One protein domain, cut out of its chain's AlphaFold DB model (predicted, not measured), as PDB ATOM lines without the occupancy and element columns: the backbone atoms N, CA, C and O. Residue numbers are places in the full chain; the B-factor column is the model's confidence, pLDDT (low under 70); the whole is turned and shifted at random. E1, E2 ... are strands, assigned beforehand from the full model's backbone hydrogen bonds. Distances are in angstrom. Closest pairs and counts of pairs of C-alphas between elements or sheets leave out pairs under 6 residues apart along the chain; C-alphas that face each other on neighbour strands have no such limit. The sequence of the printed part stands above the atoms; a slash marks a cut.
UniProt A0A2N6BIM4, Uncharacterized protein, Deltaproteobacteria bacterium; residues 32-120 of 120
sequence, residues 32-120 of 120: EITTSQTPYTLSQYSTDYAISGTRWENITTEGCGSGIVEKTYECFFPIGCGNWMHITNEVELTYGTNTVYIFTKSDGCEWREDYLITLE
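Overview. This is residues 32 to 120 of the 120 residues of an uncharacterized protein of Deltaproteobacteria bacterium (UniProt A0A2N6BIM4). Two strongly twisted sheets, partly face to face with their strands crossed, make a flat sandwich: the five-strand sheet E1 E8 E7 E3 E4 on one side and the three-strand sheet E2 E6 E5 on the other. The turn of hairpin E7 E8 and the bent end of hairpin E5 E6 lie at two different corners of the flat outline. The printed part has 89 residues, with no named helix and eight named strands, E1 to E8 in chain order, class all strand. The larger sheet is mixed, in the order E1, E8, E7, E3, E4; the smaller, E2, E6, E5, is all antiparallel. The whole is only just compact, close to loose, with a radius of gyration of the C-alphas of 14.1 A and spans of 40 by 35 by 18 A.

Arrangement. In the larger sheet, E8 (residues 109 to 119) and E7 (residues 98 to 106) are an antiparallel hairpin, with N 104 and O 111 2.8 A apart. E1 (residues 32 to 35), an edge strand, is parallel to E8, with N 33 and O 116 2.8 A apart. E3 (residues 51 to 58) is antiparallel to E7, with N 101 and O 55 2.8 A apart. E4 (residues 64 to 66), the other edge strand, forms a hairpin with E3, N 56 and O 65 being 2.9 A apart. E4 runs on into E5 (residues 68 to 76) of the smaller sheet across a break of 1 residue, at 54 degrees. E5 and E6 (residues 80 to 91) are an antiparallel hairpin, with N 70 and O 86 2.9 A apart; E5 bends by 74 degrees at residue 73, and E6 by 73 degrees at residue 83. E2 (residues 40 to 46) is antiparallel to E6, with N 42 and O 89 2.9 A apart. In this sandwich, two sheets face to face, the facing parts are 10.6 A centre to centre, their best planes 12 degrees apart, and the strands cross at 53 degrees. The closest C-alphas of E3 and E5 are those of Gly 53 and Val 69, at 6.0 A. E2 and E8 are near each other, with 5 pairs of C-alphas within 10 A, while E5 and E8 are apart.

Along the chain. E1 begins at C-alpha 32, (208.642, 186.354, 192.975). E8 spans 31.0 A to C-alpha 119 at (211.441, 185.176, 182.333). E6, the longest strand by residues, spans 30.3 A, and E7 25.3 A.

Size, cuts and confidence. The C-alphas of Thr 61 and Pro 78, the two farthest apart, are 42.3 A apart. The printed part has no cut and ends at the chain's last residue, 120. The link E6 to E7 is short, the others are tight. The mean pLDDT of the printed part is 90.6, and no printed residue is under 70.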
ATOM      1  N   GLU A  32     207.974 186.165 194.267       94.94
ATOM      2  CA  GLU A  32     208.642 186.354 192.975       94.94
ATOM      3  C   GLU A  32     209.618 185.208 192.667       94.94
ATOM      4  O   GLU A  32     210.467 184.848 193.487       94.94
ATOM      5  N   ILE A  33     209.513 184.650 191.459       93.12
ATOM      6  CA  ILE A  33     210.407 183.626 190.916       93.12
ATOM      7  C   ILE A  33     210.892 184.079 189.541       93.12
ATOM      8  O   ILE A  33     210.108 184.277 188.613       93.12
ATOM      9  N   THR A  34     212.208 184.153 189.388       92.19
ATOM     10  CA  THR A  34     212.856 184.488 188.121       92.19
ATOM     11  C   THR A  34     213.519 183.247 187.531       92.19
ATOM     12  O   THR A  34     214.162 182.477 188.248       92.19
ATOM     13  N   THR A  35     213.335 183.010 186.232       90.94
ATOM     14  CA  THR A  35     213.852 181.817 185.545       90.94
ATOM     15  C   THR A  35     214.174 182.105 184.081       90.94
ATOM     16  O   THR A  35     213.640 183.033 183.489       90.94
ATOM     17  N   SER A  36     215.021 181.279 183.470       91.25
ATOM     18  CA  SER A  36     215.368 181.329 182.042       91.25
ATOM     19  C   SER A  36     214.797 180.150 181.239       91.25
ATOM     20  O   SER A  36     215.076 180.007 180.048       91.25
ATOM     21  N   GLN A  37     214.010 179.278 181.879       89.94
ATOM     22  CA  GLN A  37     213.458 178.066 181.270       89.94
ATOM     23  C   GLN A  37     211.970 178.219 180.962       89.94
ATOM     24  O   GLN A  37     211.217 178.742 181.778       89.94
ATOM     25  N   THR A  38     211.547 177.710 179.803       91.31
ATOM     26  CA  THR A  38     210.135 177.595 179.425       91.31
ATOM     27  C   THR A  38     209.892 176.250 178.711       91.31
ATOM     28  O   THR A  38     210.677 175.906 177.818       91.31
ATOM     29  N   PRO A  39     208.866 175.464 179.095       92.88
ATOM     30  CA  PRO A  39     207.976 175.695 180.235       92.88
ATOM     31  C   PRO A  39     208.721 175.606 181.578       92.88
ATOM     32  O   PRO A  39     209.734 174.918 181.699       92.88
ATOM     33  N   TYR A  40     208.229 176.327 182.584       93.56
ATOM     34  CA  TYR A  40     208.727 176.255 183.956       93.56
ATOM     35  C   TYR A  40     207.789 175.405 184.811       93.56
ATOM     36  O   TYR A  40     206.579 175.627 184.821       93.56
ATOM     37  N   THR A  41     208.346 174.455 185.558       96.12
ATOM     38  CA  THR A  41     207.577 173.627 186.490       96.12
ATOM     39  C   THR A  41     207.704 174.170 187.910       96.12
ATOM     40  O   THR A  41     208.753 174.029 188.537       96.12
ATOM     41  N   LEU A  42     206.620 174.737 188.445       95.50
ATOM     42  CA  LEU A  42     206.496 174.998 189.878       95.50
ATOM     43  C   LEU A  42     206.036 173.707 190.562       95.50
ATOM     44  O   LEU A  42     204.915 173.256 190.330       95.50
ATOM     45  N   SER A  43     206.898 173.113 191.389       95.38
ATOM     46  CA  SER A  43     206.613 171.900 192.163       95.38
ATOM     47  C   SER A  43     206.890 172.159 193.640       95.38
ATOM     48  O   SER A  43     207.992 172.569 194.010       95.38
ATOM     49  N   GLN A  44     205.883 171.939 194.483       94.44
ATOM     50  CA  GLN A  44     205.982 172.164 195.922       94.44
ATOM     51  C   GLN A  44     205.162 171.158 196.725       94.44
ATOM     52  O   GLN A  44     204.190 170.577 196.239       94.44
ATOM     53  N   TYR A  45     205.545 170.997 197.988       93.06
ATOM     54  CA  TYR A  45     204.840 170.170 198.958       93.06
ATOM     55  C   TYR A  45     204.220 171.050 200.037       93.06
ATOM     56  O   TYR A  45     204.872 171.950 200.561       93.06
ATOM     57  N   SER A  46     202.974 170.756 200.396       92.25
ATOM     58  CA  SER A  46     202.256 171.419 201.479       92.25
ATOM     59  C   SER A  46     201.687 170.405 202.470       92.25
ATOM     60  O   SER A  46     201.373 169.263 202.125       92.25
ATOM     61  N   THR A  47     201.551 170.834 203.723       91.00
ATOM     62  CA  THR A  47     200.785 170.108 204.751       91.00
ATOM     63  C   THR A  47     199.324 170.544 204.803       91.00
ATOM     64  O   THR A  47     198.535 169.931 205.520       91.00
ATOM     65  N   ASP A  48     198.956 171.579 204.047       91.12
ATOM     66  CA  ASP A  48     197.590 172.072 203.975       91.12
ATOM     67  C   ASP A  48     196.746 171.199 203.038       91.12
ATOM     68  O   ASP A  48     196.886 171.228 201.817       91.12
ATOM     69  N   TYR A  49     195.851 170.415 203.637       89.12
ATOM     70  CA  TYR A  49     194.906 169.547 202.933       89.12
ATOM     71  C   TYR A  49     193.652 170.270 202.438       89.12
ATOM     72  O   TYR A  49     192.825 169.639 201.780       89.12
ATOM     73  N   ALA A  50     193.476 171.551 202.768       91.00
ATOM     74  CA  ALA A  50     192.352 172.345 202.287       91.00
ATOM     75  C   ALA A  50     192.566 172.857 200.853       91.00
ATOM     76  O   ALA A  50     191.601 173.276 200.205       91.00
ATOM     77  N   ILE A  51     193.801 172.772 200.337       92.88
ATOM     78  CA  ILE A  51     194.147 173.197 198.978       92.88
ATOM     79  C   ILE A  51     193.216 172.516 197.983       92.88
ATOM     80  O   ILE A  51     193.197 171.296 197.819       92.88
ATOM     81  N   SER A  52     192.416 173.349 197.330       89.38
ATOM     82  CA  SER A  52     191.330 172.925 196.456       89.38
ATOM     83  C   SER A  52     191.781 172.815 195.005       89.38
ATOM     84  O   SER A  52     191.177 172.082 194.225       89.38
ATOM     85  N   GLY A  53     192.830 173.544 194.627       93.12
ATOM     86  CA  GLY A  53     193.374 173.485 193.283       93.12
ATOM     87  C   GLY A  53     194.512 174.461 193.058       93.12
ATOM     88  O   GLY A  53     194.929 175.208 193.944       93.12
ATOM     89  N   THR A  54     195.005 174.440 191.828       96.31
ATOM     90  CA  THR A  54     196.021 175.369 191.361       96.31
ATOM     91  C   THR A  54     195.794 175.699 189.893       96.31
ATOM     92  O   THR A  54     195.369 174.846 189.108       96.31
ATOM     93  N   ARG A  55     196.065 176.945 189.518       94.94
ATOM     94  CA  ARG A  55     195.981 177.414 188.133       94.94
ATOM     95  C   ARG A  55     197.056 178.448 187.869       94.94
ATOM     96  O   ARG A  55     197.565 179.048 188.808       94.94
ATOM     97  N   TRP A  56     197.367 178.689 186.609       94.94
ATOM     98  CA  TRP A  56     198.225 179.795 186.222       94.94
ATOM     99  C   TRP A  56     197.550 180.640 185.157       94.94
ATOM    100  O   TRP A  56     196.769 180.135 184.348       94.94
ATOM    101  N   GLU A  57     197.849 181.930 185.177       94.06
ATOM    102  CA  GLU A  57     197.317 182.909 184.240       94.06
ATOM    103  C   GLU A  57     198.429 183.880 183.839       94.06
ATOM    104  O   GLU A  57     199.276 184.262 184.647       94.06
ATOM    105  N   ASN A  58     198.424 184.299 182.583       90.50
ATOM    106  CA  ASN A  58     199.223 185.401 182.089       90.50
ATOM    107  C   ASN A  58     198.283 186.562 181.761       90.50
ATOM    108  O   ASN A  58     197.565 186.544 180.760       90.50
ATOM    109  N   ILE A  59     198.318 187.596 182.598       82.31
ATOM    110  CA  ILE A  59     197.429 188.759 182.465       82.31
ATOM    111  C   ILE A  59     197.711 189.591 181.204       82.31
ATOM    112  O   ILE A  59     196.868 190.369 180.771       82.31
ATOM    113  N   THR A  60     198.893 189.444 180.605       85.00
ATOM    114  CA  THR A  60     199.290 190.214 179.419       85.00
ATOM    115  C   THR A  60     198.913 189.539 178.104       85.00
ATOM    116  O   THR A  60     198.648 190.238 177.128       85.00
ATOM    117  N   THR A  61     198.880 188.204 178.063       83.56
ATOM    118  CA  THR A  61     198.638 187.418 176.840       83.56
ATOM    119  C   THR A  61     197.347 186.602 176.876       83.56
ATOM    120  O   THR A  61     197.058 185.905 175.907       83.56
ATOM    121  N   GLU A  62     196.575 186.675 177.966       82.81
ATOM    122  CA  GLU A  62     195.373 185.860 178.225       82.81
ATOM    123  C   GLU A  62     195.643 184.338 178.250       82.81
ATOM    124  O   GLU A  62     194.716 183.527 178.212       82.81
ATOM    125  N   GLY A  63     196.914 183.928 178.334       85.69
ATOM    126  CA  GLY A  63     197.295 182.528 178.513       85.69
ATOM    127  C   GLY A  63     196.858 182.015 179.883       85.69
ATOM    128  O   GLY A  63     196.967 182.729 180.875       85.69
ATOM    129  N   CYS A  64     196.364 180.783 179.960       91.94
ATOM    130  CA  CYS A  64     196.030 180.160 181.236       91.94
ATOM    131  C   CYS A  64     196.157 178.639 181.180       91.94
ATOM    132  O   CYS A  64     196.070 178.021 180.116       91.94
ATOM    133  N   GLY A  65     196.323 178.032 182.351       91.94
ATOM    134  CA  GLY A  65     196.369 176.588 182.518       91.94
ATOM    135  C   GLY A  65     196.016 176.169 183.938       91.94
ATOM    136  O   GLY A  65     195.850 176.988 184.839       91.94
ATOM    137  N   SER A  66     195.855 174.867 184.140       92.94
ATOM    138  CA  SER A  66     195.614 174.272 185.458       92.94
ATOM    139  C   SER A  66     196.780 173.370 185.818       92.94
ATOM    140  O   SER A  66     197.316 172.685 184.948       92.94
ATOM    141  N   GLY A  67     197.160 173.362 187.089       93.88
ATOM    142  CA  GLY A  67     198.105 172.380 187.600       93.88
ATOM    143  C   GLY A  67     197.400 171.214 188.280       93.88
ATOM    144  O   GLY A  67     196.178 171.057 188.232       93.88
ATOM    145  N   ILE A  68     198.207 170.385 188.922       96.19
ATOM    146  CA  ILE A  68     197.805 169.160 189.597       96.19
ATOM    147  C   ILE A  68     198.008 169.363 191.092       96.19
ATOM    148  O   ILE A  68     199.046 169.862 191.524       96.19
ATOM    149  N   VAL A  69     197.012 168.958 191.874       95.75
ATOM    150  CA  VAL A  69     197.103 168.839 193.328       95.75
ATOM    151  C   VAL A  69     196.816 167.386 193.671       95.75
ATOM    152  O   VAL A  69     195.708 166.899 193.446       95.75
ATOM    153  N   GLU A  70     197.811 166.679 194.192       95.81
ATOM    154  CA  GLU A  70     197.708 165.263 194.530       95.81
ATOM    155  C   GLU A  70     198.122 165.010 195.978       95.81
ATOM    156  O   GLU A  70     199.004 165.667 196.525       95.81
ATOM    157  N   LYS A  71     197.483 164.030 196.616       93.50
ATOM    158  CA  LYS A  71     197.911 163.559 197.930       93.50
ATOM    159  C   LYS A  71     198.932 162.447 197.741       93.50
ATOM    160  O   LYS A  71     198.592 161.397 197.200       93.50
ATOM    161  N   THR A  72     200.141 162.654 198.238       94.25
ATOM    162  CA  THR A  72     201.234 161.682 198.157       94.25
ATOM    163  C   THR A  72     201.783 161.344 199.540       94.25
ATOM    164  O   THR A  72     201.590 162.092 200.501       94.25
ATOM    165  N   TYR A  73     202.444 160.195 199.657       92.50
ATOM    166  CA  TYR A  73     203.191 159.807 200.845       92.50
ATOM    167  C   TYR A  73     204.683 159.896 200.536       92.50
ATOM    168  O   TYR A  73     205.188 159.121 199.730       92.50
ATOM    169  N   GLU A  74     205.378 160.818 201.198       90.81
ATOM    170  CA  GLU A  74     206.783 161.126 200.921       90.81
ATOM    171  C   GLU A  74     207.589 161.273 202.212       90.81
ATOM    172  O   GLU A  74     207.054 161.608 203.278       90.81
ATOM    173  N   CYS A  75     208.895 161.022 202.107       90.44
ATOM    174  CA  CYS A  75     209.847 161.099 203.211       90.44
ATOM    175  C   CYS A  75     210.855 162.230 202.987       90.44
ATOM    176  O   CYS A  75     211.700 162.143 202.098       90.44
ATOM    177  N   PHE A  76     210.832 163.249 203.851       85.62
ATOM    178  CA  PHE A  76     211.793 164.354 203.820       85.62
ATOM    179  C   PHE A  76     212.757 164.239 204.995       85.62
ATOM    180  O   PHE A  76     212.340 164.224 206.149       85.62
ATOM    181  N   PHE A  77     214.059 164.175 204.737       84.00
ATOM    182  CA  PHE A  77     215.051 164.207 205.811       84.00
ATOM    183  C   PHE A  77     215.315 165.662 206.246       84.00
ATOM    184  O   PHE A  77     215.547 166.497 205.374       84.00
ATOM    185  N   PRO A  78     215.322 165.999 207.554       86.06
ATOM    186  CA  PRO A  78     215.145 165.137 208.732       86.06
ATOM    187  C   PRO A  78     213.700 165.078 209.280       86.06
ATOM    188  O   PRO A  78     213.485 164.565 210.373       86.06
ATOM    189  N   ILE A  79     212.721 165.629 208.560       83.69
ATOM    190  CA  ILE A  79     211.325 165.823 208.991       83.69
ATOM    191  C   ILE A  79     210.585 164.490 209.237       83.69
ATOM    192  O   ILE A  79     209.763 164.398 210.145       83.69
ATOM    193  N   GLY A  80     210.899 163.447 208.462       88.75
ATOM    194  CA  GLY A  80     210.255 162.134 208.513       88.75
ATOM    195  C   GLY A  80     209.334 161.868 207.320       88.75
ATOM    196  O   GLY A  80     209.317 162.617 206.344       88.75
ATOM    197  N   CYS A  81     208.593 160.761 207.387       93.50
ATOM    198  CA  CYS A  81     207.636 160.367 206.357       93.50
ATOM    199  C   CYS A  81     206.219 160.771 206.747       93.50
ATOM    200  O   CYS A  81     205.811 160.607 207.899       93.50
ATOM    201  N   GLY A  82     205.459 161.264 205.782       91.75
ATOM    202  CA  GLY A  82     204.110 161.747 206.015       91.75
ATOM    203  C   GLY A  82     203.286 161.746 204.744       91.75
ATOM    204  O   GLY A  82     203.794 161.520 203.650       91.75
ATOM    205  N   ASN A  83     201.993 161.994 204.914       92.94
ATOM    206  CA  ASN A  83     201.162 162.386 203.790       92.94
ATOM    207  C   ASN A  83     201.385 163.885 203.535       92.94
ATOM    208  O   ASN A  83     201.483 164.662 204.491       92.94
ATOM    209  N   TRP A  84     201.415 164.273 202.268       93.50
ATOM    210  CA  TRP A  84     201.617 165.642 201.807       93.50
ATOM    211  C   TRP A  84     200.693 165.926 200.630       93.50
ATOM    212  O   TRP A  84     200.302 165.009 199.903       93.50
ATOM    213  N   MET A  85     200.375 167.197 200.426       95.38
ATOM    214  CA  MET A  85     199.795 167.675 199.179       95.38
ATOM    215  C   MET A  85     200.942 168.076 198.256       95.38
ATOM    216  O   MET A  85     201.671 169.020 198.556       95.38
ATOM    217  N   HIS A  86     201.129 167.340 197.167       95.88
ATOM    218  CA  HIS A  86     202.077 167.677 196.117       95.88
ATOM    219  C   HIS A  86     201.358 168.483 195.038       95.88
ATOM    220  O   HIS A  86     200.315 168.080 194.519       95.88
ATOM    221  N   ILE A  87     201.893 169.663 194.755       96.69
ATOM    222  CA  ILE A  87     201.290 170.656 193.872       96.69
ATOM    223  C   ILE A  87     202.266 170.882 192.733       96.69
ATOM    224  O   ILE A  87     203.421 171.228 192.974       96.69
ATOM    225  N   THR A  88     201.810 170.677 191.502       97.00
ATOM    226  CA  THR A  88     202.632 170.827 190.298       97.00
ATOM    227  C   THR A  88     201.915 171.700 189.278       97.00
ATOM    228  O   THR A  88     200.792 171.392 188.892       97.00
ATOM    229  N   ASN A  89     202.560 172.762 188.796       95.56
ATOM    230  CA  ASN A  89     202.093 173.552 187.655       95.56
ATOM    231  C   ASN A  89     203.182 173.616 186.599       95.56
ATOM    232  O   ASN A  89     204.319 173.960 186.909       95.56
ATOM    233  N   GLU A  90     202.810 173.349 185.354       94.69
ATOM    234  CA  GLU A  90     203.648 173.624 184.195       94.69
ATOM    235  C   GLU A  90     203.183 174.939 183.565       94.69
ATOM    236  O   GLU A  90     202.025 175.071 183.163       94.69
ATOM    237  N   VAL A  91     204.072 175.928 183.551       91.75
ATOM    238  CA  VAL A  91     203.787 177.298 183.122       91.75
ATOM    239  C   VAL A  91     204.564 177.577 181.845       91.75
ATOM    240  O   VAL A  91     205.795 177.640 181.852       91.75
ATOM    241  N   GLU A  92     203.851 177.765 180.740       89.38
ATOM    242  CA  GLU A  92     204.448 178.230 179.490       89.38
ATOM    243  C   GLU A  92     204.757 179.724 179.609       89.38
ATOM    244  O   GLU A  92     203.905 180.584 179.374       89.38
ATOM    245  N   LEU A  93     205.989 180.044 180.006       84.88
ATOM    246  CA  LEU A  93     206.404 181.430 180.165       84.88
ATOM    247  C   LEU A  93     206.467 182.104 178.799       84.88
ATOM    248  O   LEU A  93     207.314 181.793 177.959       84.88
ATOM    249  N   THR A  94     205.557 183.052 178.612       82.62
ATOM    250  CA  THR A  94     205.576 184.039 177.535       82.62
ATOM    251  C   THR A  94     205.928 185.405 178.117       82.62
ATOM    252  O   THR A  94     205.898 185.599 179.337       82.62
ATOM    253  N   TYR A  95     206.304 186.355 177.255       78.81
ATOM    254  CA  TYR A  95     206.633 187.710 177.696       78.81
ATOM    255  C   TYR A  95     205.455 188.332 178.458       78.81
ATOM    256  O   TYR A  95     204.328 188.306 177.965       78.81
ATOM    257  N   GLY A  96     205.736 188.889 179.639       78.06
ATOM    258  CA  GLY A  96     204.755 189.518 180.520       78.06
ATOM    259  C   GLY A  96     204.672 188.880 181.907       78.06
ATOM    260  O   GLY A  96     205.639 188.302 182.398       78.06
ATOM    261  N   THR A  97     203.523 189.038 182.560       84.31
ATOM    262  CA  THR A  97     203.312 188.682 183.973       84.31
ATOM    263  C   THR A  97     202.573 187.347 184.064       84.31
ATOM    264  O   THR A  97     201.353 187.308 183.899       84.31
ATOM    265  N   ASN A  98     203.308 186.261 184.321       92.19
ATOM    266  CA  ASN A  98     202.748 184.926 184.551       92.19
ATOM    267  C   ASN A  98     202.565 184.727 186.060       92.19
ATOM    268  O   ASN A  98     203.530 184.837 186.809       92.19
ATOM    269  N   THR A  99     201.349 184.438 186.513       94.44
ATOM    270  CA  THR A  99     201.044 184.226 187.933       94.44
ATOM    271  C   THR A  99     200.500 182.821 188.132       94.44
ATOM    272  O   THR A  99     199.583 182.415 187.422       94.44
ATOM    273  N   VAL A 100     201.045 182.078 189.092       95.50
ATOM    274  CA  VAL A 100     200.469 180.815 189.566       95.50
ATOM    275  C   VAL A 100     199.701 181.086 190.852       95.50
ATOM    276  O   VAL A 100     200.231 181.696 191.775       95.50
ATOM    277  N   TYR A 101     198.465 180.609 190.905       94.25
ATOM    278  CA  TYR A 101     197.576 180.686 192.053       94.25
ATOM    279  C   TYR A 101     197.411 179.298 192.649       94.25
ATOM    280  O   TYR A 101     196.867 178.405 191.991       94.25
ATOM    281  N   ILE A 102     197.808 179.132 193.904       94.62
ATOM    282  CA  ILE A 102     197.491 177.948 194.702       94.62
ATOM    283  C   ILE A 102     196.385 178.354 195.655       94.62
ATOM    284  O   ILE A 102     196.572 179.272 196.448       94.62
ATOM    285  N   PHE A 103     195.219 177.717 195.555       92.38
ATOM    286  CA  PHE A 103     194.029 178.229 196.220       92.38
ATOM    287  C   PHE A 103     193.208 177.169 196.948       92.38
ATOM    288  O   PHE A 103     193.108 176.004 196.553       92.38
ATOM    289  N   THR A 104     192.543 177.637 197.994       91.56
ATOM    290  CA  THR A 104     191.563 176.927 198.810       91.56
ATOM    291  C   THR A 104     190.209 177.597 198.629       91.56
ATOM    292  O   THR A 104     190.118 178.824 198.621       91.56
ATOM    293  N   LYS A 105     189.144 176.802 198.484       87.12
ATOM    294  CA  LYS A 105     187.762 177.288 198.416       87.12
ATOM    295  C   LYS A 105     186.968 176.804 199.622       87.12
ATOM    296  O   LYS A 105     186.900 175.610 199.887       87.12
ATOM    297  N   SER A 106     186.331 177.736 200.315       82.62
ATOM    298  CA  SER A 106     185.457 177.519 201.475       82.62
ATOM    299  C   SER A 106     184.411 178.626 201.505       82.62
ATOM    300  O   SER A 106     184.717 179.779 201.226       82.62
ATOM    301  N   ASP A 107     183.162 178.279 201.796       83.00
ATOM    302  CA  ASP A 107     182.091 179.260 202.032       83.00
ATOM    303  C   ASP A 107     181.915 180.320 200.922       83.00
ATOM    304  O   ASP A 107     181.529 181.452 201.179       83.00
ATOM    305  N   GLY A 108     182.205 179.957 199.665       76.25
ATOM    306  CA  GLY A 108     182.109 180.864 198.513       76.25
ATOM    307  C   GLY A 108     183.317 181.784 198.303       76.25
ATOM    308  O   GLY A 108     183.403 182.416 197.253       76.25
ATOM    309  N   CYS A 109     184.278 181.793 199.228       80.75
ATOM    310  CA  CYS A 109     185.525 182.541 199.121       80.75
ATOM    311  C   CYS A 109     186.669 181.688 198.550       80.75
ATOM    312  O   CYS A 109     186.694 180.459 198.680       80.75
ATOM    313  N   GLU A 110     187.636 182.362 197.924       84.81
ATOM    314  CA  GLU A 110     188.889 181.778 197.445       84.81
ATOM    315  C   GLU A 110     190.063 182.432 198.186       84.81
ATOM    316  O   GLU A 110     190.328 183.619 198.007       84.81
ATOM    317  N   TRP A 111     190.754 181.653 199.021       86.38
ATOM    318  CA  TRP A 111     192.025 182.036 199.641       86.38
ATOM    319  C   TRP A 111     193.140 181.530 198.753       86.38
ATOM    320  O   TRP A 111     193.113 180.360 198.368       86.38
ATOM    321  N   ARG A 112     194.111 182.379 198.429       89.00
ATOM    322  CA  ARG A 112     195.179 182.005 197.508       89.00
ATOM    323  C   ARG A 112     196.545 182.510 197.935       89.00
ATOM    324  O   ARG A 112     196.663 183.553 198.577       89.00
ATOM    325  N   GLU A 113     197.547 181.732 197.560       91.19
ATOM    326  CA  GLU A 113     198.951 182.110 197.539       91.19
ATOM    327  C   GLU A 113     199.365 182.317 196.078       91.19
ATOM    328  O   GLU A 113     199.109 181.460 195.221       91.19
ATOM    329  N   ASP A 114     199.990 183.461 195.809       93.94
ATOM    330  CA  ASP A 114     200.290 183.925 194.459       93.94
ATOM    331  C   ASP A 114     201.805 183.842 194.217       93.94
ATOM    332  O   ASP A 114     202.604 184.352 195.004       93.94
ATOM    333  N   TYR A 115     202.209 183.232 193.104       94.75
ATOM    334  CA  TYR A 115     203.602 183.141 192.664       94.75
ATOM    335  C   TYR A 115     203.753 183.880 191.342       94.75
ATOM    336  O   TYR A 115     203.165 183.481 190.335       94.75
ATOM    337  N   LEU A 116     204.544 184.948 191.330       95.12
ATOM    338  CA  LEU A 116     204.831 185.724 190.132       95.12
ATOM    339  C   LEU A 116     206.079 185.161 189.448       95.12
ATOM    340  O   LEU A 116     207.181 185.281 189.978       95.12
ATOM    341  N   ILE A 117     205.910 184.565 188.269       92.81
ATOM    342  CA  ILE A 117     206.987 183.914 187.523       92.81
ATOM    343  C   ILE A 117     207.374 184.762 186.309       92.81
ATOM    344  O   ILE A 117     206.586 184.961 185.377       92.81
ATOM    345  N   THR A 118     208.611 185.250 186.308       90.06
ATOM    346  CA  THR A 118     209.160 186.109 185.251       90.06
ATOM    347  C   THR A 118     210.315 185.441 184.517       90.06
ATOM    348  O   THR A 118     211.164 184.794 185.132       90.06
ATOM    349  N   LEU A 119     210.346 185.622 183.194       86.75
ATOM    350  CA  LEU A 119     211.441 185.176 182.333       86.75
ATOM    351  C   LEU A 119     212.581 186.214 182.352       86.75
ATOM    352  O   LEU A 119     212.299 187.404 182.201       86.75
ATOM    353  N   GLU A 120     213.827 185.766 182.542       83.38
ATOM    354  CA  GLU A 120     215.055 186.594 182.467       83.38
ATOM    355  C   GLU A 120     215.340 187.175 181.075       83.38
ATOM    356  O   GLU A 120     215.108 186.472 180.063       83.38
TER     357      GLU A 120